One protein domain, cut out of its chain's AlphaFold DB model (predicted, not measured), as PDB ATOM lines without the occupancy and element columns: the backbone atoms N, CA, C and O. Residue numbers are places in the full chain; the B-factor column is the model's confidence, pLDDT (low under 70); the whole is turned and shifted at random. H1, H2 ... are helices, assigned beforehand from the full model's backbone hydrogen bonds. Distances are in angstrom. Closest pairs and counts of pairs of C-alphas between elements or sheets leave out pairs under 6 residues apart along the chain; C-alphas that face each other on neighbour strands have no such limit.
ATOM      1  N   ALA A  34     179.142 155.859 234.534       55.16
ATOM      2  CA  ALA A  34     179.249 157.246 234.987       55.16
ATOM      3  C   ALA A  34     178.853 158.244 233.886       55.16
ATOM      4  O   ALA A  34     178.132 159.199 234.167       55.16
ATOM      5  N   ASP A  35     179.259 157.990 232.638       56.22
ATOM      6  CA  ASP A  35     178.876 158.808 231.479       56.22
ATOM      7  C   ASP A  35     177.358 158.766 231.231       56.22
ATOM      8  O   ASP A  35     176.718 159.804 231.046       56.22
ATOM      9  N   ARG A  36     176.750 157.577 231.347       64.62
ATOM     10  CA  ARG A  36     175.294 157.418 231.251       64.62
ATOM     11  C   ARG A  36     174.555 158.130 232.387       64.62
ATOM     12  O   ARG A  36     173.568 158.806 232.123       64.62
ATOM     13  N   GLY A  37     175.041 158.021 233.628       61.97
ATOM     14  CA  GLY A  37     174.455 158.713 234.781       61.97
ATOM     15  C   GLY A  37     174.511 160.238 234.654       61.97
ATOM     16  O   GLY A  37     173.512 160.909 234.898       61.97
ATOM     17  N   TYR A  38     175.643 160.777 234.192       58.09
ATOM     18  CA  TYR A  38     175.817 162.211 233.955       58.09
ATOM     19  C   TYR A  38     174.892 162.733 232.847       58.09
ATOM     20  O   TYR A  38     174.267 163.779 233.000       58.09
ATOM     21  N   ARG A  39     174.740 161.985 231.747       70.81
ATOM     22  CA  ARG A  39     173.820 162.351 230.658       70.81
ATOM     23  C   ARG A  39     172.354 162.339 231.091       70.81
ATOM     24  O   ARG A  39     171.619 163.240 230.697       70.81
ATOM     25  N   THR A  40     171.942 161.379 231.921       72.56
ATOM     26  CA  THR A  40     170.574 161.327 232.463       72.56
ATOM     27  C   THR A  40     170.288 162.470 233.444       72.56
ATOM     28  O   THR A  40     169.202 163.045 233.413       72.56
ATOM     29  N   ASP A  41     171.257 162.856 234.276       71.25
ATOM     30  CA  ASP A  41     171.109 163.996 235.195       71.25
ATOM     31  C   ASP A  41     171.030 165.327 234.424       71.25
ATOM     32  O   ASP A  41     170.126 166.139 234.624       71.25
ATOM     33  N   MET A  42     171.894 165.498 233.417       78.25
ATOM     34  CA  MET A  42     171.847 166.647 232.509       78.25
ATOM     35  C   MET A  42     170.537 166.712 231.706       78.25
ATOM     36  O   MET A  42     170.034 167.812 231.451       78.25
ATOM     37  N   SER A  43     169.962 165.569 231.308       84.81
ATOM     38  CA  SER A  43     168.652 165.538 230.650       84.81
ATOM     39  C   SER A  43     167.521 165.906 231.612       84.81
ATOM     40  O   SER A  43     166.653 166.693 231.238       84.81
ATOM     41  N   ASP A  44     167.554 165.429 232.861       90.25
ATOM     42  CA  ASP A  44     166.538 165.770 233.868       90.25
ATOM     43  C   ASP A  44     166.550 167.266 234.205       90.25
ATOM     44  O   ASP A  44     165.509 167.926 234.257       90.25
ATOM     45  N   ASP A  45     167.745 167.837 234.337       93.12
ATOM     46  CA  ASP A  45     167.953 169.264 234.549       93.12
ATOM     47  C   ASP A  45     167.420 170.116 233.389       93.12
ATOM     48  O   ASP A  45     166.809 171.170 233.619       93.12
ATOM     49  N   ARG A  46     167.620 169.671 232.137       93.69
ATOM     50  CA  ARG A  46     167.055 170.329 230.945       93.69
ATOM     51  C   ARG A  46     165.528 170.288 230.967       93.69
ATOM     52  O   ARG A  46     164.901 171.331 230.765       93.69
ATOM     53  N   VAL A  47     164.944 169.124 231.262       94.44
ATOM     54  CA  VAL A  47     163.487 168.934 231.360       94.44
ATOM     55  C   VAL A  47     162.902 169.828 232.452       94.44
ATOM     56  O   VAL A  47     161.966 170.586 232.193       94.44
ATOM     57  N   ARG A  48     163.490 169.819 233.657       93.75
ATOM     58  CA  ARG A  48     163.047 170.656 234.779       93.75
ATOM     59  C   ARG A  48     163.057 172.136 234.410       93.75
ATOM     60  O   ARG A  48     162.076 172.827 234.674       93.75
ATOM     61  N   ARG A  49     164.141 172.630 233.805       93.19
ATOM     62  CA  ARG A  49     164.267 174.048 233.433       93.19
ATOM     63  C   ARG A  49     163.175 174.465 232.448       93.19
ATOM     64  O   ARG A  49     162.465 175.432 232.700       93.19
ATOM     65  N   ARG A  50     162.974 173.695 231.374       93.44
ATOM     66  CA  ARG A  50     161.948 173.992 230.361       93.44
ATOM     67  C   ARG A  50     160.523 173.918 230.918       93.44
ATOM     68  O   ARG A  50     159.689 174.733 230.522       93.44
ATOM     69  N   ALA A  51     160.255 172.981 231.829       92.00
ATOM     70  CA  ALA A  51     158.956 172.840 232.486       92.00
ATOM     71  C   ALA A  51     158.622 174.022 233.420       92.00
ATOM     72  O   ALA A  51     157.450 174.336 233.613       92.00
ATOM     73  N   VAL A  52     159.633 174.686 233.994       91.38
ATOM     74  CA  VAL A  52     159.469 175.890 234.835       91.38
ATOM     75  C   VAL A  52     159.327 177.152 233.976       91.38
ATOM     76  O   VAL A  52     158.453 177.997 234.216       91.38
ATOM     77  N   ASP A  53     160.142 177.255 232.929       88.69
ATOM     78  CA  ASP A  53     160.212 178.409 232.034       88.69
ATOM     79  C   ASP A  53     159.179 178.328 230.897       88.69
ATOM     80  O   ASP A  53     159.497 178.503 229.723       88.69
ATOM     81  N   LEU A  54     157.914 178.064 231.240       84.81
ATOM     82  CA  LEU A  54     156.815 178.084 230.270       84.81
ATOM     83  C   LEU A  54     156.676 179.459 229.599       84.81
ATOM     84  O   LEU A  54     156.929 180.502 230.211       84.81
ATOM     85  N   LEU A  55     156.210 179.485 228.356       84.31
ATOM     86  CA  LEU A  55     155.816 180.732 227.702       84.31
ATOM     87  C   LEU A  55     154.501 181.264 228.310       84.31
ATOM     88  O   LEU A  55     153.711 180.484 228.851       84.31
ATOM     89  N   PRO A  56     154.235 182.584 228.271       83.50
ATOM     90  CA  PRO A  56     152.966 183.147 228.742       83.50
ATOM     91  C   PRO A  56     151.735 182.456 228.140       83.50
ATOM     92  O   PRO A  56     150.765 182.207 228.852       83.50
ATOM     93  N   GLU A  57     151.803 182.084 226.864       84.62
ATOM     94  CA  GLU A  57     150.743 181.389 226.135       84.62
ATOM     95  C   GLU A  57     150.529 179.963 226.665       84.62
ATOM     96  O   GLU A  57     149.391 179.538 226.847       84.62
ATOM     97  N   GLU A  58     151.603 179.240 226.987       85.12
ATOM     98  CA  GLU A  58     151.536 177.888 227.568       85.12
ATOM     99  C   GLU A  58     150.968 177.909 228.991       85.12
ATOM    100  O   GLU A  58     150.207 177.020 229.385       85.12
ATOM    101  N   ARG A  59     151.290 178.956 229.762       83.44
ATOM    102  CA  ARG A  59     150.684 179.185 231.080       83.44
ATOM    103  C   ARG A  59     149.201 179.514 230.961       83.44
ATOM    104  O   ARG A  59     148.410 178.998 231.741       83.44
ATOM    105  N   ALA A  60     148.828 180.348 229.990       83.50
ATOM    106  CA  ALA A  60     147.438 180.721 229.742       83.50
ATOM    107  C   ALA A  60     146.594 179.529 229.266       83.50
ATOM    108  O   ALA A  60     145.443 179.396 229.677       83.50
ATOM    109  N   ALA A  61     147.170 178.646 228.446       84.12
ATOM    110  CA  ALA A  61     146.539 177.400 228.020       84.12
ATOM    111  C   ALA A  61     146.438 176.359 229.151       84.12
ATOM    112  O   ALA A  61     145.612 175.453 229.067       84.12
ATOM    113  N   GLY A  62     147.257 176.491 230.202       77.19
ATOM    114  CA  GLY A  62     147.275 175.582 231.343       77.19
ATOM    115  C   GLY A  62     147.763 174.190 230.957       77.19
ATOM    116  O   GLY A  62     147.003 173.231 231.071       77.19
ATOM    117  N   SER A  63     149.015 174.082 230.485       78.69
ATOM    118  CA  SER A  63     149.621 172.785 230.139       78.69
ATOM    119  C   SER A  63     149.392 171.760 231.258       78.69
ATOM    120  O   SER A  63     149.764 171.994 232.408       78.69
ATOM    121  N   ALA A  64     148.726 170.649 230.922       85.00
ATOM    122  CA  ALA A  64     148.276 169.651 231.892       85.00
ATOM    123  C   ALA A  64     149.445 168.911 232.562       85.00
ATOM    124  O   ALA A  64     149.341 168.520 233.722       85.00
ATOM    125  N   ASP A  65     150.555 168.754 231.834       91.00
ATOM    126  CA  ASP A  65     151.817 168.229 232.347       91.00
ATOM    127  C   ASP A  65     153.001 168.937 231.658       91.00
ATOM    128  O   ASP A  65     153.481 168.502 230.605       91.00
ATOM    129  N   PRO A  66     153.493 170.042 232.247       90.62
ATOM    130  CA  PRO A  66     154.645 170.776 231.734       90.62
ATOM    131  C   PRO A  66     155.921 169.933 231.630       90.62
ATOM    132  O   PRO A  66     156.773 170.230 230.793       90.62
ATOM    133  N   ARG A  67     156.077 168.896 232.472       92.38
ATOM    134  CA  ARG A  67     157.270 168.041 232.476       92.38
ATOM    135  C   ARG A  67     157.237 167.085 231.293       92.38
ATOM    136  O   ARG A  67     158.209 167.042 230.546       92.38
ATOM    137  N   ALA A  68     156.112 166.401 231.085       92.31
ATOM    138  CA  ALA A  68     155.928 165.526 229.928       92.31
ATOM    139  C   ALA A  68     156.026 166.307 228.609       92.31
ATOM    140  O   ALA A  68     156.652 165.849 227.654       92.31
ATOM    141  N   GLN A  69     155.469 167.523 228.562       92.75
ATOM    142  CA  GLN A  69     155.613 168.393 227.397       92.75
ATOM    143  C   GLN A  69     157.082 168.782 227.153       92.75
ATOM    144  O   GLN A  69     157.551 168.727 226.017       92.75
ATOM    145  N   ALA A  70     157.818 169.166 228.201       94.06
ATOM    146  CA  ALA A  70     159.231 169.521 228.092       94.06
ATOM    147  C   ALA A  70     160.092 168.342 227.613       94.06
ATOM    148  O   ALA A  70     160.948 168.533 226.753       94.06
ATOM    149  N   GLU A  71     159.852 167.141 228.137       94.75
ATOM    150  CA  GLU A  71     160.546 165.919 227.725       94.75
ATOM    151  C   GLU A  71     160.312 165.610 226.243       94.75
ATOM    152  O   GLU A  71     161.277 165.427 225.504       94.75
ATOM    153  N   ALA A  72     159.058 165.659 225.783       93.62
ATOM    154  CA  ALA A  72     158.724 165.418 224.380       93.62
ATOM    155  C   ALA A  72     159.401 166.425 223.433       93.62
ATOM    156  O   ALA A  72     159.976 166.030 222.421       93.62
ATOM    157  N   ILE A  73     159.376 167.718 223.776       91.75
ATOM    158  CA  ILE A  73     159.998 168.773 222.958       91.75
ATOM    159  C   ILE A  73     161.518 168.600 222.897       91.75
ATOM    160  O   ILE A  73     162.120 168.790 221.842       91.75
ATOM    161  N   LEU A  74     162.155 168.297 224.030       94.12
ATOM    162  CA  LEU A  74     163.606 168.142 224.078       94.12
ATOM    163  C   LEU A  74     164.054 166.885 223.334       94.12
ATOM    164  O   LEU A  74     165.024 166.973 222.592       94.12
ATOM    165  N   ALA A  75     163.326 165.774 223.463       92.69
ATOM    166  CA  ALA A  75     163.597 164.557 222.706       92.69
ATOM    167  C   ALA A  75     163.491 164.796 221.191       92.69
ATOM    168  O   ALA A  75     164.407 164.448 220.454       92.69
ATOM    169  N   GLU A  76     162.427 165.465 220.733       93.31
ATOM    170  CA  GLU A  76     162.267 165.831 219.319       93.31
ATOM    171  C   GLU A  76     163.386 166.779 218.850       93.31
ATOM    172  O   GLU A  76     163.886 166.679 217.731       93.31
ATOM    173  N   SER A  77     163.800 167.727 219.697       93.25
ATOM    174  CA  SER A  77     164.885 168.646 219.355       93.25
ATOM    175  C   SER A  77     166.234 167.946 219.260       93.25
ATOM    176  O   SER A  77     166.999 168.280 218.360       93.25
ATOM    177  N   ASP A  78     166.522 167.017 220.169       93.31
ATOM    178  CA  ASP A  78     167.755 166.233 220.153       93.31
ATOM    179  C   ASP A  78     167.787 165.339 218.895       93.31
ATOM    180  O   ASP A  78     168.801 165.294 218.205       93.31
ATOM    181  N   GLU A  79     166.650 164.747 218.502       93.38
ATOM    182  CA  GLU A  79     166.523 163.975 217.256       93.38
ATOM    183  C   GLU A  79     166.833 164.821 216.009       93.38
ATOM    184  O   GLU A  79     167.587 164.390 215.142       93.38
ATOM    185  N   ARG A  80     166.313 166.055 215.925       92.56
ATOM    186  CA  ARG A  80     166.599 166.964 214.795       92.56
ATOM    187  C   ARG A  80     168.024 167.505 214.769       92.56
ATOM    188  O   ARG A  80     168.499 167.902 213.706       92.56
ATOM    189  N   GLU A  81     168.671 167.596 215.925       91.12
ATOM    190  CA  GLU A  81     170.075 168.001 216.021       91.12
ATOM    191  C   GLU A  81     170.990 166.882 215.496       91.12
ATOM    192  O   GLU A  81     171.971 167.153 214.801       91.12
ATOM    193  N   GLU A  82     170.650 165.624 215.792       93.06
ATOM    194  CA  GLU A  82     171.396 164.440 215.351       93.06
ATOM    195  C   GLU A  82     171.110 164.065 213.889       93.06
ATOM    196  O   GLU A  82     172.030 163.695 213.154       93.06
ATOM    197  N   ASP A  83     169.855 164.187 213.454       91.31
ATOM    198  CA  ASP A  83     169.408 163.891 212.098       91.31
ATOM    199  C   ASP A  83     168.683 165.097 211.468       91.31
ATOM    200  O   ASP A  83     167.513 165.363 211.763       91.31
ATOM    201  N   PRO A  84     169.320 165.794 210.506       84.81
ATOM    202  CA  PRO A  84     168.677 166.855 209.731       84.81
ATOM    203  C   PRO A  84     167.398 166.408 208.995       84.81
ATOM    204  O   PRO A  84     166.579 167.251 208.626       84.81
TER     205      PRO A  84
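This is residues 34 to 84 of the 108 residues of an uncharacterized protein of Couchioplanes caeruleus (UniProt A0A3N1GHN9). The long helix H1 and the second long helix H3 make a V, with the last part of H1 packing on H3 near the corner, and the chain between them loops out beyond the corner through the short helix H2. The arms of the V spread apart, and residues 34 to 42 of H1 and residues 76 to 84, of which 76 to 82 belong to H3, stick out free. The printed part has 51 residues with three named helices, H1, H2 and H3 in that order, and no named strand; the class is all helix. The whole is loose, with a radius of gyration of the C-alphas of 12.5 A, and flat, with spans of 39 by 27 by 14 A.

H1, residues 34 to 52, touches H3, residues 66 to 82, with residues 46 to 52 alone. Their closest C-alphas are those of Ala 51 and Pro 66, 4.8 A apart. They run opposite ways at a steep tilt of 56 degrees. H2, residues 56 to 61, is apart from H1 and from H3. In H1, H2 and H3 every O i to N i+4 pair is within hydrogen-bond range.

H1 begins with C-alpha 34 at (179.249, 157.246, 234.987) and is 27.2 A long from first to last C-alpha. H3 measures 24.3 A from C-alpha 66 at (154.645, 170.776, 231.734) to C-alpha 82 at (171.396, 164.440, 215.351). H2, with six residues, measures 8.7 A.

The two C-alphas farthest apart are those of Ala 34 and Ala 60, 39.9 A. Without the free stretches the body has 33 residues and spans 26 by 14 by 11 A. The links from H1 to H2 and from H2 to H3 are tight, and the printed part has no cut. The mean pLDDT of the printed part is 85.5, and residues 34 to 38 are under 70.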